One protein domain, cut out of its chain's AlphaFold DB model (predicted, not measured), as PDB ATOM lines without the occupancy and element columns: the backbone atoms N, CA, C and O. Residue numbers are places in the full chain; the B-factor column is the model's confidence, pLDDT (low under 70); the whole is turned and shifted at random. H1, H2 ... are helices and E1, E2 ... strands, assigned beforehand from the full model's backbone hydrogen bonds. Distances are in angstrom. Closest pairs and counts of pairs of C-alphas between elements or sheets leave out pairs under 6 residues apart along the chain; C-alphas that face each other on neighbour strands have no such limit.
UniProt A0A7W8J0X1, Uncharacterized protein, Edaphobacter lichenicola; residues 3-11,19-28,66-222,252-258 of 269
ATOM      1  N   HIS A   3      39.950  -3.554   9.667       95.56
ATOM      2  CA  HIS A   3      39.204  -2.396   9.187       95.56
ATOM      3  C   HIS A   3      38.731  -1.560  10.371       95.56
ATOM      4  O   HIS A   3      38.575  -2.065  11.479       95.56
ATOM      5  N   GLY A   4      38.499  -0.278  10.142       96.62
ATOM      6  CA  GLY A   4      37.953   0.612  11.151       96.62
ATOM      7  C   GLY A   4      37.381   1.853  10.496       96.62
ATOM      8  O   GLY A   4      37.760   2.204   9.376       96.62
ATOM      9  N   ALA A   5      36.461   2.500  11.194       97.06
ATOM     10  CA  ALA A   5      35.883   3.765  10.776       97.06
ATOM     11  C   ALA A   5      35.667   4.664  11.992       97.06
ATOM     12  O   ALA A   5      35.517   4.184  13.116       97.06
ATOM     13  N   PHE A   6      35.652   5.967  11.740       97.94
ATOM     14  CA  PHE A   6      35.363   7.001  12.721       97.94
ATOM     15  C   PHE A   6      34.461   8.046  12.070       97.94
ATOM     16  O   PHE A   6      34.726   8.469  10.942       97.94
ATOM     17  N   GLY A   7      33.408   8.454  12.770       97.38
ATOM     18  CA  GLY A   7      32.429   9.414  12.276       97.38
ATOM     19  C   GLY A   7      31.976  10.370  13.369       97.38
ATOM     20  O   GLY A   7      31.874   9.999  14.536       97.38
ATOM     21  N   ILE A   8      31.700  11.612  12.975       96.88
ATOM     22  CA  ILE A   8      31.045  12.605  13.824       96.88
ATOM     23  C   ILE A   8      29.792  13.065  13.097       96.88
ATOM     24  O   ILE A   8      29.862  13.538  11.963       96.88
ATOM     25  N   PHE A   9      28.668  12.955  13.784       94.19
ATOM     26  CA  PHE A   9      27.357  13.332  13.295       94.19
ATOM     27  C   PHE A   9      26.776  14.424  14.183       94.19
ATOM     28  O   PHE A   9      27.004  14.460  15.396       94.19
ATOM     29  N   TYR A  10      26.014  15.308  13.557       92.19
ATOM     30  CA  TYR A  10      25.247  16.340  14.235       92.19
ATOM     31  C   TYR A  10      23.780  16.080  13.948       92.19
ATOM     32  O   TYR A  10      23.419  15.823  12.798       92.19
ATOM     33  N   SER A  11      22.948  16.134  14.983       81.94
ATOM     34  CA  SER A  11      21.506  16.092  14.772       81.94
ATOM     35  C   SER A  11      21.024  17.501  14.447       81.94
ATOM     36  O   SER A  11      21.335  18.412  15.220       81.94
ATOM     37  N   ASP A  19       5.315  22.198  19.614       74.44
ATOM     38  CA  ASP A  19       5.332  22.098  21.076       74.44
ATOM     39  C   ASP A  19       5.444  23.469  21.756       74.44
ATOM     40  O   ASP A  19       4.856  23.689  22.808       74.44
ATOM     41  N   LEU A  20       6.137  24.441  21.146       81.19
ATOM     42  CA  LEU A  20       6.129  25.826  21.643       81.19
ATOM     43  C   LEU A  20       4.787  26.527  21.409       81.19
ATOM     44  O   LEU A  20       4.457  27.464  22.137       81.19
ATOM     45  N   GLY A  21       4.021  26.086  20.406       77.56
ATOM     46  CA  GLY A  21       2.653  26.540  20.171       77.56
ATOM     47  C   GLY A  21       1.679  26.103  21.267       77.56
ATOM     48  O   GLY A  21       0.611  26.695  21.380       77.56
ATOM     49  N   GLU A  22       2.059  25.124  22.098       77.88
ATOM     50  CA  GLU A  22       1.278  24.700  23.265       77.88
ATOM     51  C   GLU A  22       1.382  25.672  24.446       77.88
ATOM     52  O   GLU A  22       0.634  25.552  25.415       77.88
ATOM     53  N   ASN A  23       2.288  26.652  24.378       80.56
ATOM     54  CA  ASN A  23       2.387  27.660  25.419       80.56
ATOM     55  C   ASN A  23       1.146  28.557  25.448       80.56
ATOM     56  O   ASN A  23       0.724  29.060  24.399       80.56
ATOM     57  N   PRO A  24       0.618  28.871  26.643       75.31
ATOM     58  CA  PRO A  24      -0.354  29.938  26.795       75.31
ATOM     59  C   PRO A  24       0.166  31.254  26.182       75.31
ATOM     60  O   PRO A  24       1.351  31.568  26.326       75.31
ATOM     61  N   PRO A  25      -0.686  32.044  25.503       70.44
ATOM     62  CA  PRO A  25      -2.121  31.831  25.263       70.44
ATOM     63  C   PRO A  25      -2.437  31.109  23.930       70.44
ATOM     64  O   PRO A  25      -3.579  31.128  23.483       70.44
ATOM     65  N   LEU A  26      -1.441  30.570  23.216       68.81
ATOM     66  CA  LEU A  26      -1.585  30.162  21.809       68.81
ATOM     67  C   LEU A  26      -2.416  28.883  21.616       68.81
ATOM     68  O   LEU A  26      -3.114  28.763  20.608       68.81
ATOM     69  N   LEU A  27      -2.374  27.961  22.579       68.19
ATOM     70  CA  LEU A  27      -3.209  26.764  22.619       68.19
ATOM     71  C   LEU A  27      -3.802  26.603  24.020       68.19
ATOM     72  O   LEU A  27      -3.077  26.511  25.007       68.19
ATOM     73  N   GLU A  28      -5.129  26.543  24.103       64.81
ATOM     74  CA  GLU A  28      -5.851  26.392  25.368       64.81
ATOM     75  C   GLU A  28      -6.542  25.026  25.426       64.81
ATOM     76  O   GLU A  28      -7.441  24.718  24.639       64.81
ATOM     77  N   VAL A  66       4.652  25.713  31.130       88.38
ATOM     78  CA  VAL A  66       5.174  26.332  29.911       88.38
ATOM     79  C   VAL A  66       6.390  25.562  29.408       88.38
ATOM     80  O   VAL A  66       7.065  24.854  30.151       88.38
ATOM     81  N   LYS A  67       6.680  25.717  28.123       89.19
ATOM     82  CA  LYS A  67       7.734  25.049  27.372       89.19
ATOM     83  C   LYS A  67       8.732  26.070  26.839       89.19
ATOM     84  O   LYS A  67       8.363  27.156  26.393       89.19
ATOM     85  N   THR A  68      10.013  25.730  26.848       88.81
ATOM     86  CA  THR A  68      11.082  26.603  26.347       88.81
ATOM     87  C   THR A  68      12.187  25.803  25.681       88.81
ATOM     88  O   THR A  68      12.495  24.694  26.092       88.81
ATOM     89  N   THR A  69      12.879  26.379  24.702       87.00
ATOM     90  CA  THR A  69      14.092  25.759  24.129       87.00
ATOM     91  C   THR A  69      15.334  25.980  24.995       87.00
ATOM     92  O   THR A  69      16.461  25.725  24.570       87.00
ATOM     93  N   GLY A  70      15.140  26.526  26.197       85.25
ATOM     94  CA  GLY A  70      16.190  26.899  27.129       85.25
ATOM     95  C   GLY A  70      17.033  28.096  26.661       85.25
ATOM     96  O   GLY A  70      16.844  28.637  25.569       85.25
ATOM     97  N   PRO A  71      17.986  28.540  27.498       81.50
ATOM     98  CA  PRO A  71      18.752  29.768  27.260       81.50
ATOM     99  C   PRO A  71      19.898  29.612  26.249       81.50
ATOM    100  O   PRO A  71      20.446  30.608  25.778       81.50
ATOM    101  N   LYS A  72      20.327  28.379  25.955       83.62
ATOM    102  CA  LYS A  72      21.458  28.088  25.066       83.62
ATOM    103  C   LYS A  72      21.126  26.915  24.164       83.62
ATOM    104  O   LYS A  72      20.789  25.840  24.648       83.62
ATOM    105  N   ARG A  73      21.321  27.115  22.862       80.62
ATOM    106  CA  ARG A  73      21.109  26.089  21.842       80.62
ATOM    107  C   ARG A  73      22.443  25.664  21.254       80.62
ATOM    108  O   ARG A  73      23.182  26.470  20.695       80.62
ATOM    109  N   LEU A  74      22.766  24.394  21.440       87.94
ATOM    110  CA  LEU A  74      23.960  23.736  20.930       87.94
ATOM    111  C   LEU A  74      23.516  22.420  20.311       87.94
ATOM    112  O   LEU A  74      22.750  21.692  20.925       87.94
ATOM    113  N   LEU A  75      24.023  22.103  19.125       90.19
ATOM    114  CA  LEU A  75      23.629  20.871  18.451       90.19
ATOM    115  C   LEU A  75      24.187  19.631  19.183       90.19
ATOM    116  O   LEU A  75      25.367  19.633  19.591       90.19
ATOM    117  N   PRO A  76      23.383  18.557  19.299       92.12
ATOM    118  CA  PRO A  76      23.835  17.252  19.713       92.12
ATOM    119  C   PRO A  76      24.944  16.785  18.799       92.12
ATOM    120  O   PRO A  76      24.937  17.021  17.586       92.12
ATOM    121  N   ARG A  77      25.900  16.095  19.403       94.31
ATOM    122  CA  ARG A  77      27.004  15.486  18.684       94.31
ATOM    123  C   ARG A  77      27.057  14.014  19.025       94.31
ATOM    124  O   ARG A  77      27.169  13.659  20.195       94.31
ATOM    125  N   ILE A  78      27.046  13.184  17.994       95.56
ATOM    126  CA  ILE A  78      27.234  11.744  18.108       95.56
ATOM    127  C   ILE A  78      28.581  11.419  17.478       95.56
ATOM    128  O   ILE A  78      28.858  11.807  16.346       95.56
ATOM    129  N   THR A  79      29.448  10.768  18.239       97.44
ATOM    130  CA  THR A  79      30.747  10.292  17.763       97.44
ATOM    131  C   THR A  79      30.728   8.779  17.765       97.44
ATOM    132  O   THR A  79      30.431   8.180  18.795       97.44
ATOM    133  N   GLU A  80      31.053   8.171  16.632       97.69
ATOM    134  CA  GLU A  80      31.042   6.722  16.462       97.69
ATOM    135  C   GLU A  80      32.402   6.236  15.997       97.69
ATOM    136  O   GLU A  80      33.083   6.885  15.197       97.69
ATOM    137  N   TRP A  81      32.795   5.069  16.486       97.88
ATOM    138  CA  TRP A  81      34.003   4.397  16.044       97.88
ATOM    139  C   TRP A  81      33.807   2.892  16.025       97.88
ATOM    140  O   TRP A  81      33.091   2.320  16.847       97.88
ATOM    141  N   ASN A  82      34.493   2.236  15.095       97.88
ATOM    142  CA  ASN A  82      34.618   0.791  15.112       97.88
ATOM    143  C   ASN A  82      36.029   0.338  14.752       97.88
ATOM    144  O   ASN A  82      36.764   1.018  14.032       97.88
ATOM    145  N   LEU A  83      36.379  -0.839  15.254       98.19
ATOM    146  CA  LEU A  83      37.596  -1.551  14.907       98.19
ATOM    147  C   LEU A  83      37.266  -3.031  14.756       98.19
ATOM    148  O   LEU A  83      36.784  -3.656  15.696       98.19
ATOM    149  N   GLY A  84      37.543  -3.583  13.580       98.06
ATOM    150  CA  GLY A  84      37.282  -4.968  13.229       98.06
ATOM    151  C   GLY A  84      38.538  -5.704  12.782       98.06
ATOM    152  O   GLY A  84      39.388  -5.167  12.070       98.06
ATOM    153  N   LEU A  85      38.630  -6.965  13.186       97.81
ATOM    154  CA  LEU A  85      39.615  -7.936  12.739       97.81
ATOM    155  C   LEU A  85      38.877  -9.158  12.194       97.81
ATOM    156  O   LEU A  85      38.124  -9.808  12.912       97.81
ATOM    157  N   GLU A  86      39.163  -9.517  10.951       97.44
ATOM    158  CA  GLU A  86      38.691 -10.751  10.331       97.44
ATOM    159  C   GLU A  86      39.875 -11.633   9.932       97.44
ATOM    160  O   GLU A  86      40.889 -11.151   9.412       97.44
ATOM    161  N   LYS A  87      39.765 -12.938  10.164       96.69
ATOM    162  CA  LYS A  87      40.799 -13.907   9.816       96.69
ATOM    163  C   LYS A  87      40.186 -15.214   9.331       96.69
ATOM    164  O   LYS A  87      39.350 -15.811  10.009       96.69
ATOM    165  N   GLU A  88      40.665 -15.684   8.183       96.38
ATOM    166  CA  GLU A  88      40.436 -17.058   7.747       96.38
ATOM    167  C   GLU A  88      41.300 -18.010   8.587       96.38
ATOM    168  O   GLU A  88      42.498 -17.797   8.794       96.38
ATOM    169  N   LEU A  89      40.663 -19.049   9.107       94.88
ATOM    170  CA  LEU A  89      41.259 -20.100   9.910       94.88
ATOM    171  C   LEU A  89      41.237 -21.422   9.119       94.88
ATOM    172  O   LEU A  89      40.388 -21.609   8.239       94.88
ATOM    173  N   PRO A  90      42.137 -22.370   9.438       93.12
ATOM    174  CA  PRO A  90      42.211 -23.649   8.740       93.12
ATOM    175  C   PRO A  90      40.868 -24.379   8.653       93.12
ATOM    176  O   PRO A  90      40.075 -24.394   9.595       93.12
ATOM    177  N   GLY A  91      40.629 -25.030   7.515       90.50
ATOM    178  CA  GLY A  91      39.409 -25.795   7.274       90.50
ATOM    179  C   GLY A  91      38.202 -24.944   6.874       90.50
ATOM    180  O   GLY A  91      37.088 -25.338   7.190       90.50
ATOM    181  N   SER A  92      38.368 -23.807   6.197       93.62
ATOM    182  CA  SER A  92      37.235 -22.978   5.732       93.62
ATOM    183  C   SER A  92      36.398 -22.377   6.870       93.62
ATOM    184  O   SER A  92      35.165 -22.302   6.794       93.62
ATOM    185  N   TRP A  93      37.076 -22.001   7.954       95.50
ATOM    186  CA  TRP A  93      36.512 -21.181   9.021       95.50
ATOM    187  C   TRP A  93      36.895 -19.720   8.783       95.50
ATOM    188  O   TRP A  93      38.019 -19.434   8.390       95.50
ATOM    189  N   VAL A  94      35.992 -18.792   9.064       97.25
ATOM    190  CA  VAL A  94      36.272 -17.354   9.085       97.25
ATOM    191  C   VAL A  94      35.804 -16.818  10.424       97.25
ATOM    192  O   VAL A  94      34.648 -17.005  10.803       97.25
ATOM    193  N   MET A  95      36.712 -16.184  11.155       97.19
ATOM    194  CA  MET A  95      36.426 -15.551  12.437       97.19
ATOM    195  C   MET A  95      36.534 -14.038  12.287       97.19
ATOM    196  O   MET A  95      37.527 -13.540  11.760       97.19
ATOM    197  N   GLY A  96      35.526 -13.327  12.778       97.81
ATOM    198  CA  GLY A  96      35.496 -11.879  12.901       97.81
ATOM    199  C   GLY A  96      35.357 -11.474  14.364       97.81
ATOM    200  O   GLY A  96      34.610 -12.100  15.116       97.81
ATOM    201  N   LEU A  97      36.071 -10.430  14.761       98.00
ATOM    202  CA  LEU A  97      35.901  -9.753  16.039       98.00
ATOM    203  C   LEU A  97      35.863  -8.253  15.772       98.00
ATOM    204  O   LEU A  97      36.780  -7.729  15.142       98.00
ATOM    205  N   ALA A  98      34.830  -7.569  16.245       98.00
ATOM    206  CA  ALA A  98      34.678  -6.133  16.095       98.00
ATOM    207  C   ALA A  98      34.314  -5.482  17.427       98.00
ATOM    208  O   ALA A  98      33.600  -6.055  18.241       98.00
ATOM    209  N   TYR A  99      34.815  -4.275  17.641       97.81
ATOM    210  CA  TYR A  99      34.391  -3.399  18.718       97.81
ATOM    211  C   TYR A  99      33.744  -2.160  18.108       97.81
ATOM    212  O   TYR A  99      34.281  -1.596  17.154       97.81
ATOM    213  N   VAL A 100      32.604  -1.758  18.659       97.25
ATOM    214  CA  VAL A 100      31.814  -0.600  18.236       97.25
ATOM    215  C   VAL A 100      31.580   0.279  19.457       97.25
ATOM    216  O   VAL A 100      31.197  -0.216  20.517       97.25
ATOM    217  N   GLY A 101      31.820   1.577  19.319       96.94
ATOM    218  CA  GLY A 101      31.540   2.554  20.360       96.94
ATOM    219  C   GLY A 101      30.792   3.752  19.802       96.94
ATOM    220  O   GLY A 101      31.114   4.240  18.718       96.94
ATOM    221  N   THR A 102      29.819   4.228  20.573       96.31
ATOM    222  CA  THR A 102      29.043   5.429  20.274       96.31
ATOM    223  C   THR A 102      29.021   6.319  21.508       96.31
ATOM    224  O   THR A 102      28.697   5.882  22.612       96.31
ATOM    225  N   GLN A 103      29.364   7.590  21.324       95.81
ATOM    226  CA  GLN A 103      29.251   8.620  22.345       95.81
ATOM    227  C   GLN A 103      28.294   9.709  21.871       95.81
ATOM    228  O   GLN A 103      28.605  10.460  20.946       95.81
ATOM    229  N   GLY A 104      27.154   9.819  22.545       94.31
ATOM    230  CA  GLY A 104      26.228  10.933  22.415       94.31
ATOM    231  C   GLY A 104      26.554  12.015  23.438       94.31
ATOM    232  O   GLY A 104      26.700  11.736  24.628       94.31
ATOM    233  N   GLN A 105      26.676  13.252  22.980       93.69
ATOM    234  CA  GLN A 105      26.880  14.420  23.828       93.69
ATOM    235  C   GLN A 105      25.844  15.474  23.497       93.69
ATOM    236  O   GLN A 105      25.553  15.689  22.316       93.69
ATOM    237  N   ARG A 106      25.384  16.195  24.526       92.56
ATOM    238  CA  ARG A 106      24.409  17.281  24.353       92.56
ATOM    239  C   ARG A 106      23.142  16.791  23.648       92.56
ATOM    240  O   ARG A 106      22.588  17.496  22.816       92.56
ATOM    241  N   LEU A 107      22.744  15.556  23.944       91.12
ATOM    242  CA  LEU A 107      21.513  14.969  23.448       91.12
ATOM    243  C   LEU A 107      20.321  15.765  23.976       91.12
ATOM    244  O   LEU A 107      20.394  16.382  25.047       91.12
ATOM    245  N   TRP A 108      19.262  15.762  23.179       90.00
ATOM    246  CA  TRP A 108      18.066  16.536  23.435       90.00
ATOM    247  C   TRP A 108      17.345  16.071  24.689       90.00
ATOM    248  O   TRP A 108      17.179  14.881  24.931       90.00
ATOM    249  N   ASP A 109      16.932  17.053  25.472       89.62
ATOM    250  CA  ASP A 109      15.920  16.927  26.496       89.62
ATOM    251  C   ASP A 109      14.615  17.501  25.960       89.62
ATOM    252  O   ASP A 109      14.527  18.710  25.717       89.62
ATOM    253  N   ASN A 110      13.642  16.613  25.785       89.25
ATOM    254  CA  ASN A 110      12.276  16.934  25.434       89.25
ATOM    255  C   ASN A 110      11.351  16.610  26.612       89.25
ATOM    256  O   ASN A 110      10.884  15.483  26.762       89.25
ATOM    257  N   GLU A 111      11.090  17.629  27.421       89.38
ATOM    258  CA  GLU A 111      10.165  17.686  28.557       89.38
ATOM    259  C   GLU A 111      10.599  16.940  29.823       89.38
ATOM    260  O   GLU A 111       9.822  16.852  30.770       89.38
ATOM    261  N   ALA A 112      11.837  16.450  29.888       89.44
ATOM    262  CA  ALA A 112      12.299  15.672  31.030       89.44
ATOM    263  C   ALA A 112      12.787  16.523  32.207       89.44
ATOM    264  O   ALA A 112      12.747  16.055  33.345       89.44
ATOM    265  N   SER A 113      13.244  17.752  31.959       90.44
ATOM    266  CA  SER A 113      13.678  18.672  33.016       90.44
ATOM    267  C   SER A 113      12.749  19.866  33.183       90.44
ATOM    268  O   SER A 113      12.279  20.442  32.199       90.44
ATOM    269  N   ASP A 114      12.626  20.315  34.429       90.62
ATOM    270  CA  ASP A 114      11.891  21.509  34.833       90.62
ATOM    271  C   ASP A 114      12.865  22.617  35.273       90.62
ATOM    272  O   ASP A 114      13.564  22.506  36.281       90.62
ATOM    273  N   LEU A 115      12.919  23.722  34.522       90.38
ATOM    274  CA  LEU A 115      13.731  24.894  34.882       90.38
ATOM    275  C   LEU A 115      13.155  25.684  36.066       90.38
ATOM    276  O   LEU A 115      13.836  26.564  36.594       90.38
ATOM    277  N   ASN A 116      11.915  25.399  36.462       89.81
ATOM    278  CA  ASN A 116      11.266  25.961  37.638       89.81
ATOM    279  C   ASN A 116      11.422  25.068  38.881       89.81
ATOM    280  O   ASN A 116      10.902  25.419  39.945       89.81
ATOM    281  N   GLN A 117      12.154  23.948  38.779       87.94
ATOM    282  CA  GLN A 117      12.381  23.043  39.899       87.94
ATOM    283  C   GLN A 117      13.058  23.790  41.052       87.94
ATOM    284  O   GLN A 117      13.996  24.565  40.854       87.94
ATOM    285  N   ALA A 118      12.611  23.549  42.281       85.38
ATOM    286  CA  ALA A 118      13.258  24.088  43.469       85.38
ATOM    287  C   ALA A 118      14.699  23.549  43.589       85.38
ATOM    288  O   ALA A 118      14.873  22.332  43.637       85.38
ATOM    289  N   PRO A 119      15.736  24.400  43.673       78.56
ATOM    290  CA  PRO A 119      17.126  23.941  43.754       78.56
ATOM    291  C   PRO A 119      17.463  23.260  45.088       78.56
ATOM    292  O   PRO A 119      18.460  22.551  45.184       78.56
ATOM    293  N   VAL A 120      16.654  23.486  46.126       72.31
ATOM    294  CA  VAL A 120      16.755  22.805  47.418       72.31
ATOM    295  C   VAL A 120      15.342  22.402  47.841       72.31
ATOM    296  O   VAL A 120      14.471  23.278  47.897       72.31
ATOM    297  N   PRO A 121      15.087  21.120  48.156       62.38
ATOM    298  CA  PRO A 121      13.849  20.723  48.807       62.38
ATOM    299  C   PRO A 121      13.808  21.382  50.189       62.38
ATOM    300  O   PRO A 121      14.644  21.097  51.044       62.38
ATOM    301  N   LEU A 122      12.882  22.310  50.402       63.88
ATOM    302  CA  LEU A 122      12.601  22.857  51.729       63.88
ATOM    303  C   LEU A 122      11.457  22.050  52.347       63.88
ATOM    304  O   LEU A 122      10.553  21.652  51.623       63.88
ATOM    305  N   ASP A 123      11.423  21.860  53.667       58.78
ATOM    306  CA  ASP A 123      10.310  21.158  54.344       58.78
ATOM    307  C   ASP A 123       8.940  21.805  54.056       58.78
ATOM    308  O   ASP A 123       7.905  21.141  53.980       58.78
ATOM    309  N   SER A 124       8.931  23.119  53.813       58.59
ATOM    310  CA  SER A 124       7.768  23.877  53.343       58.59
ATOM    311  C   SER A 124       7.244  23.428  51.975       58.59
ATOM    312  O   SER A 124       6.109  23.757  51.635       58.59
ATOM    313  N   ASN A 125       8.027  22.659  51.209       57.38
ATOM    314  CA  ASN A 125       7.628  22.116  49.915       57.38
ATOM    315  C   ASN A 125       6.615  20.970  50.026       57.38
ATOM    316  O   ASN A 125       6.010  20.590  49.029       57.38
ATOM    317  N   PHE A 126       6.391  20.461  51.237       57.62
ATOM    318  CA  PHE A 126       5.355  19.475  51.543       57.62
ATOM    319  C   PHE A 126       4.110  20.122  52.187       57.62
ATOM    320  O   PHE A 126       3.210  19.424  52.653       57.62
ATOM    321  N   GLY A 127       4.055  21.461  52.236       57.03
ATOM    322  CA  GLY A 127       2.948  22.244  52.786       57.03
ATOM    323  C   GLY A 127       1.922  22.715  51.737       57.03
ATOM    324  O   GLY A 127       2.183  22.688  50.537       57.03
ATOM    325  N   PRO A 128       0.741  23.198  52.172       52.00
ATOM    326  CA  PRO A 128      -0.385  23.540  51.294       52.00
ATOM    327  C   PRO A 128      -0.272  24.899  50.560       52.00
ATOM    328  O   PRO A 128      -1.270  25.362  50.013       52.00
ATOM    329  N   ALA A 129       0.894  25.563  50.552       55.56
ATOM    330  CA  ALA A 129       1.095  26.884  49.934       55.56
ATOM    331  C   ALA A 129       2.248  26.883  48.900       55.56
ATOM    332  O   ALA A 129       3.262  26.230  49.131       55.56
ATOM    333  N   PRO A 130       2.136  27.633  47.781       58.38
ATOM    334  CA  PRO A 130       2.786  27.293  46.508       58.38
ATOM    335  C   PRO A 130       4.219  27.822  46.312       58.38
ATOM    336  O   PRO A 130       4.755  27.737  45.207       58.38
ATOM    337  N   ASN A 131       4.851  28.406  47.334       61.88
ATOM    338  CA  ASN A 131       6.199  28.959  47.179       61.88
ATOM    339  C   ASN A 131       7.264  27.921  47.546       61.88
ATOM    340  O   ASN A 131       7.825  27.939  48.640       61.88
ATOM    341  N   TYR A 132       7.540  27.036  46.591       65.25
ATOM    342  CA  TYR A 132       8.474  25.921  46.739       65.25
ATOM    343  C   TYR A 132       9.959  26.322  46.620       65.25
ATOM    344  O   TYR A 132      10.796  25.475  46.339       65.25
ATOM    345  N   GLY A 133      10.318  27.609  46.742       75.69
ATOM    346  CA  GLY A 133      11.680  28.080  46.434       75.69
ATOM    347  C   GLY A 133      12.007  28.053  44.934       75.69
ATOM    348  O   GLY A 133      13.175  27.987  44.549       75.69
ATOM    349  N   ARG A 134      10.974  28.083  44.082       84.81
ATOM    350  CA  ARG A 134      11.109  28.051  42.623       84.81
ATOM    351  C   ARG A 134      11.721  29.353  42.092       84.81
ATOM    352  O   ARG A 134      11.297  30.425  42.536       84.81
ATOM    353  N   PRO A 135      12.643  29.304  41.113       87.19
ATOM    354  CA  PRO A 135      13.325  30.501  40.618       87.19
ATOM    355  C   PRO A 135      12.392  31.592  40.068       87.19
ATOM    356  O   PRO A 135      12.682  32.776  40.237       87.19
ATOM    357  N   TYR A 136      11.266  31.221  39.448       87.56
ATOM    358  CA  TYR A 136      10.400  32.167  38.729       87.56
ATOM    359  C   TYR A 136       9.179  32.646  39.524       87.56
ATOM    360  O   TYR A 136       8.448  33.512  39.051       87.56
ATOM    361  N   PHE A 137       8.989  32.180  40.764       86.38
ATOM    362  CA  PHE A 137       7.793  32.489  41.561       86.38
ATOM    363  C   PHE A 137       7.579  33.996  41.809       86.38
ATOM    364  O   PHE A 137       6.447  34.457  41.905       86.38
ATOM    365  N   SER A 138       8.662  34.776  41.912       86.19
ATOM    366  CA  SER A 138       8.588  36.228  42.150       86.19
ATOM    367  C   SER A 138       8.142  37.043  40.932       86.19
ATOM    368  O   SER A 138       7.679  38.168  41.101       86.19
ATOM    369  N   THR A 139       8.309  36.495  39.726       87.25
ATOM    370  CA  THR A 139       7.946  37.156  38.464       87.25
ATOM    371  C   THR A 139       6.605  36.630  37.964       87.25
ATOM    372  O   THR A 139       5.704  37.423  37.716       87.25
ATOM    373  N   ASP A 140       6.445  35.306  37.938       86.44
ATOM    374  CA  ASP A 140       5.243  34.626  37.461       86.44
ATOM    375  C   ASP A 140       4.822  33.526  38.454       86.44
ATOM    376  O   ASP A 140       5.159  32.349  38.288       86.44
ATOM    377  N   PRO A 141       4.070  33.878  39.516       85.12
ATOM    378  CA  PRO A 141       3.659  32.926  40.553       85.12
ATOM    379  C   PRO A 141       2.673  31.863  40.046       85.12
ATOM    380  O   PRO A 141       2.439  30.867  40.729       85.12
ATOM    381  N   GLY A 142       2.078  32.080  38.869       82.50
ATOM    382  CA  GLY A 142       1.148  31.156  38.229       82.50
ATOM    383  C   GLY A 142       1.811  29.945  37.572       82.50
ATOM    384  O   GLY A 142       1.110  28.974  37.284       82.50
ATOM    385  N   LEU A 143       3.125  29.972  37.333       85.81
ATOM    386  CA  LEU A 143       3.828  28.895  36.636       85.81
ATOM    387  C   LEU A 143       3.999  27.655  37.522       85.81
ATOM    388  O   LEU A 143       4.547  27.723  38.629       85.81
ATOM    389  N   SER A 144       3.575  26.499  37.006       84.62
ATOM    390  CA  SER A 144       3.854  25.207  37.632       84.62
ATOM    391  C   SER A 144       5.263  24.750  37.269       84.62
ATOM    392  O   SER A 144       6.134  24.748  38.137       84.62
ATOM    393  N   ASP A 145       5.499  24.496  35.985       87.06
ATOM    394  CA  ASP A 145       6.715  23.883  35.451       87.06
ATOM    395  C   ASP A 145       7.161  24.633  34.193       87.06
ATOM    396  O   ASP A 145       6.339  25.121  33.414       87.06
ATOM    397  N   ILE A 146       8.470  24.711  33.986       90.38
ATOM    398  CA  ILE A 146       9.090  25.259  32.781       90.38
ATOM    399  C   ILE A 146       9.866  24.121  32.125       90.38
ATOM    400  O   ILE A 146      11.060  23.925  32.374       90.38
ATOM    401  N   LEU A 147       9.169  23.354  31.294       90.69
ATOM    402  CA  LEU A 147       9.727  22.190  30.625       90.69
ATOM    403  C   LEU A 147      10.586  22.601  29.437       90.69
ATOM    404  O   LEU A 147      10.290  23.562  28.722       90.69
ATOM    405  N   THR A 148      11.672  21.871  29.205       89.81
ATOM    406  CA  THR A 148      12.532  22.160  28.057       89.81
ATOM    407  C   THR A 148      12.218  21.326  26.836       89.81
ATOM    408  O   THR A 148      11.976  20.142  26.972       89.81
ATOM    409  N   ILE A 149      12.295  21.924  25.653       89.00
ATOM    410  CA  ILE A 149      12.116  21.270  24.354       89.00
ATOM    411  C   ILE A 149      13.437  21.339  23.599       89.00
ATOM    412  O   ILE A 149      14.015  22.422  23.477       89.00
ATOM    413  N   ASP A 150      13.915  20.200  23.103       87.69
ATOM    414  CA  ASP A 150      15.197  20.076  22.403       87.69
ATOM    415  C   ASP A 150      16.352  20.810  23.117       87.69
ATOM    416  O   ASP A 150      17.169  21.500  22.500       87.69
ATOM    417  N   TYR A 151      16.437  20.697  24.449       89.31
ATOM    418  CA  TYR A 151      17.506  21.360  25.196       89.31
ATOM    419  C   TYR A 151      18.727  20.439  25.367       89.31
ATOM    420  O   TYR A 151      18.601  19.314  25.846       89.31
ATOM    421  N   PRO A 152      19.941  20.872  24.985       89.88
ATOM    422  CA  PRO A 152      21.094  19.982  24.836       89.88
ATOM    423  C   PRO A 152      21.796  19.670  26.166       89.88
ATOM    424  O   PRO A 152      22.792  20.317  26.510       89.88
ATOM    425  N   ARG A 153      21.334  18.656  26.908       88.88
ATOM    426  CA  ARG A 153      21.882  18.338  28.247       88.88
ATOM    427  C   ARG A 153      22.195  16.869  28.527       88.88
ATOM    428  O   ARG A 153      22.938  16.596  29.471       88.88
ATOM    429  N   PHE A 154      21.675  15.929  27.741       91.81
ATOM    430  CA  PHE A 154      21.859  14.503  28.014       91.81
ATOM    431  C   PHE A 154      23.085  13.912  27.319       91.81
ATOM    432  O   PHE A 154      23.621  14.465  26.355       91.81
ATOM    433  N   ASN A 155      23.575  12.792  27.847       93.12
ATOM    434  CA  ASN A 155      24.753  12.099  27.328       93.12
ATOM    435  C   ASN A 155      24.498  10.593  27.259       93.12
ATOM    436  O   ASN A 155      23.757  10.049  28.079       93.12
ATOM    437  N   LEU A 156      25.155   9.933  26.306       92.94
ATOM    438  CA  LEU A 156      25.046   8.498  26.046       92.94
ATOM    439  C   LEU A 156      26.423   7.911  25.735       92.94
ATOM    440  O   LEU A 156      27.237   8.527  25.048       92.94
ATOM    441  N   HIS A 157      26.671   6.706  26.225       94.44
ATOM    442  CA  HIS A 157      27.890   5.942  26.023       94.44
ATOM    443  C   HIS A 157      27.537   4.481  25.772       94.44
ATOM    444  O   HIS A 157      27.377   3.696  26.709       94.44
ATOM    445  N   PHE A 158      27.525   4.110  24.501       94.25
ATOM    446  CA  PHE A 158      27.306   2.747  24.061       94.25
ATOM    447  C   PHE A 158      28.628   2.090  23.671       94.25
ATOM    448  O   PHE A 158      29.474   2.690  23.005       94.25
ATOM    449  N   ASN A 159      28.817   0.847  24.099       95.69
ATOM    450  CA  ASN A 159      29.980   0.032  23.770       95.69
ATOM    451  C   ASN A 159      29.531  -1.394  23.475       95.69
ATOM    452  O   ASN A 159      28.834  -1.995  24.292       95.69
ATOM    453  N   ALA A 160      29.984  -1.961  22.361       96.06
ATOM    454  CA  ALA A 160      29.693  -3.335  21.988       96.06
ATOM    455  C   ALA A 160      30.932  -4.071  21.481       96.06
ATOM    456  O   ALA A 160      31.748  -3.527  20.741       96.06
ATOM    457  N   LEU A 161      31.040  -5.337  21.869       97.31
ATOM    458  CA  LEU A 161      31.961  -6.308  21.306       97.31
ATOM    459  C   LEU A 161      31.154  -7.349  20.529       97.31
ATOM    460  O   LEU A 161      30.259  -7.994  21.076       97.31
ATOM    461  N   GLU A 162      31.501  -7.536  19.265       97.00
ATOM    462  CA  GLU A 162      30.823  -8.427  18.335       97.00
ATOM    463  C   GLU A 162      31.779  -9.510  17.851       97.00
ATOM    464  O   GLU A 162      32.818  -9.239  17.252       97.00
ATOM    465  N   GLY A 163      31.428 -10.764  18.107       97.69
ATOM    466  CA  GLY A 163      32.113 -11.933  17.579       97.69
ATOM    467  C   GLY A 163      31.285 -12.579  16.479       97.69
ATOM    468  O   GLY A 163      30.091 -12.815  16.651       97.69
ATOM    469  N   LYS A 164      31.927 -12.930  15.369       97.75
ATOM    470  CA  LYS A 164      31.328 -13.676  14.264       97.75
ATOM    471  C   LYS A 164      32.182 -14.893  13.953       97.75
ATOM    472  O   LYS A 164      33.401 -14.798  13.847       97.75
ATOM    473  N   LEU A 165      31.544 -16.038  13.764       97.44
ATOM    474  CA  LEU A 165      32.209 -17.261  13.345       97.44
ATOM    475  C   LEU A 165      31.422 -17.902  12.209       97.44
ATOM    476  O   LEU A 165      30.252 -18.248  12.359       97.44
ATOM    477  N   GLN A 166      32.081 -18.084  11.075       96.81
ATOM    478  CA  GLN A 166      31.505 -18.670   9.880       96.81
ATOM    479  C   GLN A 166      32.274 -19.927   9.485       96.81
ATOM    480  O   GLN A 166      33.500 -19.958   9.511       96.81
ATOM    481  N   LYS A 167      31.547 -20.963   9.076       95.12
ATOM    482  CA  LYS A 167      32.088 -22.192   8.497       95.12
ATOM    483  C   LYS A 167      31.407 -22.437   7.171       95.12
ATOM    484  O   LYS A 167      30.177 -22.439   7.106       95.12
ATOM    485  N   LYS A 168      32.192 -22.699   6.133       89.75
ATOM    486  CA  LYS A 168      31.658 -23.127   4.840       89.75
ATOM    487  C   LYS A 168      32.450 -24.312   4.322       89.75
ATOM    488  O   LYS A 168      33.541 -24.152   3.796       89.75
ATOM    489  N   VAL A 169      31.891 -25.505   4.462       85.69
ATOM    490  CA  VAL A 169      32.441 -26.718   3.858       85.69
ATOM    491  C   VAL A 169      31.726 -26.941   2.536       85.69
ATOM    492  O   VAL A 169      30.494 -27.003   2.495       85.69
ATOM    493  N   SER A 170      32.490 -27.052   1.450       69.94
ATOM    494  CA  SER A 170      31.949 -27.290   0.113       69.94
ATOM    495  C   SER A 170      31.009 -28.503   0.119       69.94
ATOM    496  O   SER A 170      31.448 -29.637   0.302       69.94
ATOM    497  N   ASN A 171      29.715 -28.243  -0.105       68.38
ATOM    498  CA  ASN A 171      28.630 -29.208  -0.338       68.38
ATOM    499  C   ASN A 171      28.056 -29.980   0.864       68.38
ATOM    500  O   ASN A 171      27.266 -30.905   0.632       68.38
ATOM    501  N   SER A 172      28.375 -29.606   2.109       79.94
ATOM    502  CA  SER A 172      27.839 -30.293   3.299       79.94
ATOM    503  C   SER A 172      27.383 -29.370   4.427       79.94
ATOM    504  O   SER A 172      26.252 -29.515   4.866       79.94
ATOM    505  N   LEU A 173      28.197 -28.411   4.878       87.94
ATOM    506  CA  LEU A 173      27.888 -27.587   6.054       87.94
ATOM    507  C   LEU A 173      28.123 -26.102   5.784       87.94
ATOM    508  O   LEU A 173      29.233 -25.696   5.441       87.94
ATOM    509  N   THR A 174      27.098 -25.290   6.024       93.31
ATOM    510  CA  THR A 174      27.229 -23.839   6.190       93.31
ATOM    511  C   THR A 174      26.758 -23.475   7.588       93.31
ATOM    512  O   THR A 174      25.677 -23.885   7.993       93.31
ATOM    513  N   MET A 175      27.566 -22.728   8.331       95.00
ATOM    514  CA  MET A 175      27.214 -22.243   9.661       95.00
ATOM    515  C   MET A 175      27.669 -20.800   9.813       95.00
ATOM    516  O   MET A 175      28.770 -20.446   9.390       95.00
ATOM    517  N   LEU A 176      26.836 -19.991  10.450       96.62
ATOM    518  CA  LEU A 176      27.156 -18.642  10.871       96.62
ATOM    519  C   LEU A 176      26.638 -18.441  12.293       96.62
ATOM    520  O   LEU A 176      25.431 -18.430  12.524       96.62
ATOM    521  N   ALA A 177      27.563 -18.268  13.228       97.06
ATOM    522  CA  ALA A 177      27.294 -17.874  14.600       97.06
ATOM    523  C   ALA A 177      27.739 -16.422  14.808       97.06
ATOM    524  O   ALA A 177      28.763 -15.993  14.277       97.06
ATOM    525  N   SER A 178      26.958 -15.655  15.555       97.25
ATOM    526  CA  SER A 178      27.243 -14.272  15.933       97.25
ATOM    527  C   SER A 178      26.902 -14.066  17.402       97.25
ATOM    528  O   SER A 178      25.917 -14.612  17.903       97.25
ATOM    529  N   TYR A 179      27.725 -13.291  18.092       96.69
ATOM    530  CA  TYR A 179      27.557 -12.959  19.495       96.69
ATOM    531  C   TYR A 179      27.867 -11.486  19.714       96.69
ATOM    532  O   TYR A 179      28.952 -11.035  19.362       96.69
ATOM    533  N   THR A 180      26.941 -10.766  20.330       96.12
ATOM    534  CA  THR A 180      27.105  -9.363  20.701       96.12
ATOM    535  C   THR A 180      27.052  -9.255  22.214       96.12
ATOM    536  O   THR A 180      26.090  -9.704  22.846       96.12
ATOM    537  N   TRP A 181      28.089  -8.654  22.788       95.38
ATOM    538  CA  TRP A 181      28.109  -8.196  24.167       95.38
ATOM    539  C   TRP A 181      28.075  -6.675  24.163       95.38
ATOM    540  O   TRP A 181      29.013  -6.060  23.664       95.38
ATOM    541  N   SER A 182      27.004  -6.074  24.676       94.19
ATOM    542  CA  SER A 182      26.820  -4.623  24.626       94.19
ATOM    543  C   SER A 182      26.515  -4.012  25.987       94.19
ATOM    544  O   SER A 182      26.128  -4.701  26.933       94.19
ATOM    545  N   LYS A 183      26.793  -2.720  26.114       92.88
ATOM    546  CA  LYS A 183      26.492  -1.923  27.291       92.88
ATOM    547  C   LYS A 183      26.144  -0.520  26.845       92.88
ATOM    548  O   LYS A 183      26.975   0.123  26.202       92.88
ATOM    549  N   ASP A 184      24.983  -0.051  27.277       91.00
ATOM    550  CA  ASP A 184      24.573   1.333  27.100       91.00
ATOM    551  C   ASP A 184      24.446   2.042  28.449       91.00
ATOM    552  O   ASP A 184      23.832   1.526  29.383       91.00
ATOM    553  N   ILE A 185      25.077   3.205  28.578       92.12
ATOM    554  CA  ILE A 185      24.974   4.056  29.761       92.12
ATOM    555  C   ILE A 185      24.676   5.472  29.310       92.12
ATOM    556  O   ILE A 185      25.458   6.074  28.577       92.12
ATOM    557  N   GLY A 186      23.633   6.063  29.864       91.81
ATOM    558  CA  GLY A 186      23.286   7.449  29.615       91.81
ATOM    559  C   GLY A 186      22.526   8.053  30.776       91.81
ATOM    560  O   GLY A 186      22.359   7.429  31.822       91.81
ATOM    561  N   THR A 187      22.129   9.303  30.608       91.19
ATOM    562  CA  THR A 187      21.416  10.066  31.637       91.19
ATOM    563  C   THR A 187      19.906   9.858  31.526       91.19
ATOM    564  O   THR A 187      19.273   9.412  32.471       91.19
ATOM    565  N   SER A 188      19.325  10.110  30.354       85.50
ATOM    566  CA  SER A 188      17.888   9.971  30.096       85.50
ATOM    567  C   SER A 188      17.650   9.767  28.601       85.50
ATOM    568  O   SER A 188      18.497  10.149  27.788       85.50
ATOM    569  N   HIS A 189      16.498   9.196  28.244       78.75
ATOM    570  CA  HIS A 189      15.989   9.176  26.869       78.75
ATOM    571  C   HIS A 189      15.592  10.563  26.372       78.75
ATOM    572  O   HIS A 189      15.549  10.770  25.165       78.75
ATOM    573  N   GLY A 190      15.323  11.495  27.294       78.00
ATOM    574  CA  GLY A 190      14.929  12.861  26.965       78.00
ATOM    575  C   GLY A 190      13.659  12.934  26.132       78.00
ATOM    576  O   GLY A 190      13.570  13.769  25.242       78.00
ATOM    577  N   THR A 191      12.709  12.042  26.413       77.88
ATOM    578  CA  THR A 191      11.414  11.954  25.731       77.88
ATOM    579  C   THR A 191      10.310  12.478  26.642       77.88
ATOM    580  O   THR A 191      10.377  12.297  27.862       77.88
ATOM    581  N   ALA A 192       9.256  13.042  26.048       74.81
ATOM    582  CA  ALA A 192       8.078  13.482  26.785       74.81
ATOM    583  C   ALA A 192       7.489  12.346  27.638       74.81
ATOM    584  O   ALA A 192       7.432  11.189  27.211       74.81
ATOM    585  N   GLY A 193       7.080  12.676  28.864       71.75
ATOM    586  CA  GLY A 193       6.601  11.705  29.853       71.75
ATOM    587  C   GLY A 193       7.703  10.991  30.647       71.75
ATOM    588  O   GLY A 193       7.386  10.180  31.515       71.75
ATOM    589  N   THR A 194       8.977  11.296  30.390       76.62
ATOM    590  CA  THR A 194      10.076  10.987  31.321       76.62
ATOM    591  C   THR A 194      10.360  12.205  32.188       76.62
ATOM    592  O   THR A 194      10.108  13.324  31.758       76.62
ATOM    593  N   SER A 195      10.870  12.012  33.401       82.00
ATOM    594  CA  SER A 195      11.321  13.106  34.263       82.00
ATOM    595  C   SER A 195      12.679  12.773  34.862       82.00
ATOM    596  O   SER A 195      12.980  11.613  35.152       82.00
ATOM    597  N   VAL A 196      13.517  13.794  35.016       87.81
ATOM    598  CA  VAL A 196      14.743  13.692  35.811       87.81
ATOM    599  C   VAL A 196      14.447  14.090  37.253       87.81
ATOM    600  O   VAL A 196      13.609  14.951  37.514       87.81
ATOM    601  N   GLN A 197      15.131  13.458  38.197       86.44
ATOM    602  CA  GLN A 197      15.037  13.753  39.623       86.44
ATOM    603  C   GLN A 197      15.630  15.127  39.928       86.44
ATOM    604  O   GLN A 197      15.042  15.898  40.682       86.44
ATOM    605  N   ASP A 198      16.774  15.452  39.322       88.19
ATOM    606  CA  ASP A 198      17.449  16.739  39.494       88.19
ATOM    607  C   ASP A 198      17.757  17.388  38.133       88.19
ATOM    608  O   ASP A 198      18.697  17.022  37.421       88.19
ATOM    609  N   SER A 199      16.969  18.408  37.789       89.06
ATOM    610  CA  SER A 199      17.096  19.211  36.568       89.06
ATOM    611  C   SER A 199      18.382  20.042  36.536       89.06
ATOM    612  O   SER A 199      18.821  20.442  35.451       89.06
ATOM    613  N   TYR A 200      19.003  20.285  37.697       87.94
ATOM    614  CA  TYR A 200      20.288  20.968  37.842       87.94
ATOM    615  C   TYR A 200      21.477  20.005  37.743       87.94
ATOM    616  O   TYR A 200      22.583  20.437  37.404       87.94
ATOM    617  N   ASN A 201      21.265  18.705  37.977       89.25
ATOM    618  CA  ASN A 201      22.300  17.675  37.918       89.25
ATOM    619  C   ASN A 201      21.845  16.406  37.179       89.25
ATOM    620  O   ASN A 201      21.721  15.320  37.747       89.25
ATOM    621  N   THR A 202      21.743  16.501  35.854       88.31
ATOM    622  CA  THR A 202      21.391  15.354  34.999       88.31
ATOM    623  C   THR A 202      22.415  14.218  35.019       88.31
ATOM    624  O   THR A 202      22.103  13.098  34.619       88.31
ATOM    625  N   ASN A 203      23.642  14.463  35.498       88.31
ATOM    626  CA  ASN A 203      24.628  13.399  35.689       88.31
ATOM    627  C   ASN A 203      24.233  12.439  36.822       88.31
ATOM    628  O   ASN A 203      24.715  11.305  36.826       88.31
ATOM    629  N   GLY A 204      23.364  12.865  37.746       86.88
ATOM    630  CA  GLY A 204      22.759  11.999  38.761       86.88
ATOM    631  C   GLY A 204      21.870  10.905  38.163       86.88
ATOM    632  O   GLY A 204      21.772   9.824  38.728       86.88
ATOM    633  N   GLU A 205      21.329  11.123  36.961       88.56
ATOM    634  CA  GLU A 205      20.465  10.152  36.270       88.56
ATOM    635  C   GLU A 205      21.225   9.017  35.577       88.56
ATOM    636  O   GLU A 205      20.622   8.119  34.971       88.56
ATOM    637  N   ARG A 206      22.562   9.072  35.624       90.06
ATOM    638  CA  ARG A 206      23.431   8.174  34.874       90.06
ATOM    639  C   ARG A 206      23.162   6.719  35.248       90.06
ATOM    640  O   ARG A 206      23.491   6.264  36.339       90.06
ATOM    641  N   GLY A 207      22.667   5.962  34.283       88.88
ATOM    642  CA  GLY A 207      22.358   4.550  34.442       88.88
ATOM    643  C   GLY A 207      22.248   3.843  33.103       88.88
ATOM    644  O   GLY A 207      22.622   4.387  32.064       88.88
ATOM    645  N   TYR A 208      21.757   2.608  33.138       86.12
ATOM    646  CA  TYR A 208      21.433   1.875  31.920       86.12
ATOM    647  C   TYR A 208      20.291   2.569  31.178       86.12
ATOM    648  O   TYR A 208      19.343   3.046  31.805       86.12
ATOM    649  N   VAL A 209      20.420   2.648  29.855       79.19
ATOM    650  CA  VAL A 209      19.411   3.228  28.965       79.19
ATOM    651  C   VAL A 209      18.775   2.089  28.188       79.19
ATOM    652  O   VAL A 209      19.466   1.261  27.601       79.19
ATOM    653  N   GLU A 210      17.450   2.012  28.240       76.25
ATOM    654  CA  GLU A 210      16.696   0.945  27.593       76.25
ATOM    655  C   GLU A 210      16.552   1.186  26.078       76.25
ATOM    656  O   GLU A 210      16.379   2.327  25.650       76.25
ATOM    657  N   PRO A 211      16.568   0.136  25.241       67.44
ATOM    658  CA  PRO A 211      16.795  -1.264  25.600       67.44
ATOM    659  C   PRO A 211      18.298  -1.618  25.676       67.44
ATOM    660  O   PRO A 211      19.004  -1.554  24.671       67.44
ATOM    661  N   ASP A 212      18.775  -2.095  26.835       76.25
ATOM    662  CA  ASP A 212      20.131  -2.664  26.985       76.25
ATOM    663  C   ASP A 212      20.074  -4.200  26.925       76.25
ATOM    664  O   ASP A 212      19.795  -4.884  27.917       76.25
ATOM    665  N   PHE A 213      20.356  -4.767  25.746       81.31
ATOM    666  CA  PHE A 213      20.557  -6.209  25.596       81.31
ATOM    667  C   PHE A 213      22.027  -6.562  25.801       81.31
ATOM    668  O   PHE A 213      22.826  -6.597  24.858       81.31
ATOM    669  N   ARG A 214      22.365  -6.917  27.044       90.38
ATOM    670  CA  ARG A 214      23.742  -7.247  27.417       90.38
ATOM    671  C   ARG A 214      24.344  -8.342  26.550       90.38
ATOM    672  O   ARG A 214      25.459  -8.177  26.072       90.38
ATOM    673  N   HIS A 215      23.633  -9.450  26.356       93.19
ATOM    674  CA  HIS A 215      24.124 -10.577  25.568       93.19
ATOM    675  C   HIS A 215      23.098 -10.993  24.526       93.19
ATOM    676  O   HIS A 215      21.948 -11.285  24.857       93.19
ATOM    677  N   ARG A 216      23.537 -11.093  23.274       93.56
ATOM    678  CA  ARG A 216      22.740 -11.629  22.172       93.56
ATOM    679  C   ARG A 216      23.567 -12.621  21.377       93.56
ATOM    680  O   ARG A 216      24.611 -12.279  20.842       93.56
ATOM    681  N   PHE A 217      23.077 -13.845  21.277       94.56
ATOM    682  CA  PHE A 217      23.648 -14.912  20.473       94.56
ATOM    683  C   PHE A 217      22.687 -15.272  19.344       94.56
ATOM    684  O   PHE A 217      21.473 -15.368  19.535       94.56
ATOM    685  N   THR A 218      23.212 -15.471  18.145       96.00
ATOM    686  CA  THR A 218      22.446 -15.956  17.001       96.00
ATOM    687  C   THR A 218      23.280 -16.967  16.246       96.00
ATOM    688  O   THR A 218      24.418 -16.685  15.882       96.00
ATOM    689  N   ILE A 219      22.718 -18.141  15.990       94.38
ATOM    690  CA  ILE A 219      23.349 -19.160  15.160       94.38
ATOM    691  C   ILE A 219      22.390 -19.583  14.062       94.38
ATOM    692  O   ILE A 219      21.216 -19.840  14.308       94.38
ATOM    693  N   SER A 220      22.916 -19.649  12.850       95.19
ATOM    694  CA  SER A 220      22.249 -20.208  11.686       95.19
ATOM    695  C   SER A 220      23.118 -21.317  11.122       95.19
ATOM    696  O   SER A 220      24.346 -21.195  11.064       95.19
ATOM    697  N   TYR A 221      22.497 -22.423  10.746       93.19
ATOM    698  CA  TYR A 221      23.205 -23.544  10.154       93.19
ATOM    699  C   TYR A 221      22.336 -24.253   9.132       93.19
ATOM    700  O   TYR A 221      21.123 -24.359   9.286       93.19
ATOM    701  N   THR A 222      23.006 -24.772   8.113       91.56
ATOM    702  CA  THR A 222      22.446 -25.642   7.091       91.56
ATOM    703  C   THR A 222      23.411 -26.798   6.898       91.56
ATOM    704  O   THR A 222      24.569 -26.596   6.520       91.56
ATOM    705  N   GLY A 252      18.465 -24.597  10.581       90.06
ATOM    706  CA  GLY A 252      17.956 -23.992  11.804       90.06
ATOM    707  C   GLY A 252      18.507 -22.594  12.026       90.06
ATOM    708  O   GLY A 252      19.616 -22.270  11.596       90.06
ATOM    709  N   ILE A 253      17.714 -21.774  12.711       93.25
ATOM    710  CA  ILE A 253      18.129 -20.479  13.241       93.25
ATOM    711  C   ILE A 253      17.697 -20.437  14.701       93.25
ATOM    712  O   ILE A 253      16.521 -20.619  15.005       93.25
ATOM    713  N   THR A 254      18.645 -20.166  15.588       92.31
ATOM    714  CA  THR A 254      18.387 -20.009  17.019       92.31
ATOM    715  C   THR A 254      18.885 -18.648  17.462       92.31
ATOM    716  O   THR A 254      20.037 -18.290  17.210       92.31
ATOM    717  N   VAL A 255      18.020 -17.904  18.146       91.75
ATOM    718  CA  VAL A 255      18.345 -16.619  18.765       91.75
ATOM    719  C   VAL A 255      18.163 -16.762  20.267       91.75
ATOM    720  O   VAL A 255      17.099 -17.167  20.728       91.75
ATOM    721  N   ALA A 256      19.194 -16.413  21.025       90.94
ATOM    722  CA  ALA A 256      19.138 -16.314  22.475       90.94
ATOM    723  C   ALA A 256      19.594 -14.913  22.884       90.94
ATOM    724  O   ALA A 256      20.580 -14.401  22.355       90.94
ATOM    725  N   ARG A 257      18.883 -14.277  23.812       89.06
ATOM    726  CA  ARG A 257      19.264 -12.974  24.364       89.06
ATOM    727  C   ARG A 257      18.939 -12.907  25.847       89.06
ATOM    728  O   ARG A 257      18.024 -13.595  26.296       89.06
ATOM    729  N   THR A 258      19.673 -12.088  26.589       86.00
ATOM    730  CA  THR A 258      19.274 -11.725  27.953       86.00
ATOM    731  C   THR A 258      18.010 -10.870  27.938       86.00
ATOM    732  O   THR A 258      17.697 -10.239  26.926       86.00
TER     733      THR A 258
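Overview. This is residues 3 to 11, 19 to 28, 66 to 222 and 252 to 258 of the 269 residues of an uncharacterized protein of Edaphobacter lichenicola (UniProt A0A7W8J0X1). A long, twisted wall of seven antiparallel strands, E1, E3, E4, E6, E7, E8 and E9, runs into a head of loops at one end, where E4 ends and E6 begins. The head holds the short parallel pair E2 and E5, the small helix H1 and the long links around them. The printed part has 183 residues with nine named strands and two named helices, in the order E1 E2 E3 E4 H1 E5 E6 E7 H2 E8 E9, and the class is mostly strand. The whole is a rod spanning 79 by 32 by 31 A, only just extended, close to loose, with a radius of gyration of the C-alphas of 24.2 A.

Along the chain. E1, residues 3 to 10, begins at C-alpha 3 (39.204, -2.396, 9.187). E2 is residues 66 to 68. E3, residues 77 to 89, is 39.3 A long, and E4, residues 93 to 109, is 46.7 A. H1 is residues 123 to 126 and E5 residues 143 to 148. E6, residues 151 to 169, is the longest strand at 54.7 A and ends at C-alpha 169 (32.441, -26.718, 3.858). E7, residues 173 to 186, is 42.5 A long. H2 is residues 202 to 205, E8 residues 215 to 222, and E9, residues 252 to 257, ends at C-alpha 257 (19.264, -12.974, 24.364).

Arrangement. The large sheet runs E1, E3, E4, E6, E7, E8, E9, with E1 and E9 as edge strands. E1 and E3 have N 7 and O 80 at 2.9 A, within hydrogen-bond range, as are N 83 and O 99 of the hairpin E3 and E4, at 2.9 A. E4 bends by 67 degrees at residue 106 and E6 by 58 degrees at residue 154; between them N 100 and O 160 are 2.9 A apart. In the hairpin E6 and E7, N 163 and O 179 are 2.8 A apart. Between the neighbour strands E7 and E8, N 178 and O 218 are within hydrogen-bond range at 2.8 A, and between the neighbour strands E8 and E9, N 219 and O 254 are within hydrogen-bond range at 2.9 A. E2 and E5 are parallel at 29 degrees, with N 68 and O 147 at 2.9 A. E5 runs on into E6 at 40 degrees. H2 only grazes the large sheet; its closest C-alpha pair with E6 is Phe 154 and Thr 202, 7.1 A. H1 is not on that sheet. Both helices are too short for an O i to N i+4 pair; each has its one O i to N i+3 pair within range.

Size, cuts and confidence. The C-alphas farthest apart, of Ser 138 and Asn 171, are 80.6 A apart. Residues 12 to 18, 29 to 65 and 223 to 251 are not printed, with C-alpha gaps of 18.4, 11.9 and 6.7 A. The links E4 to H1, H1 to E5 and E7 to H2 are long. Mean pLDDT of the printed part is 87.2; residues 26 to 28, 121 to 132, 170 to 171 and 211 are under 70.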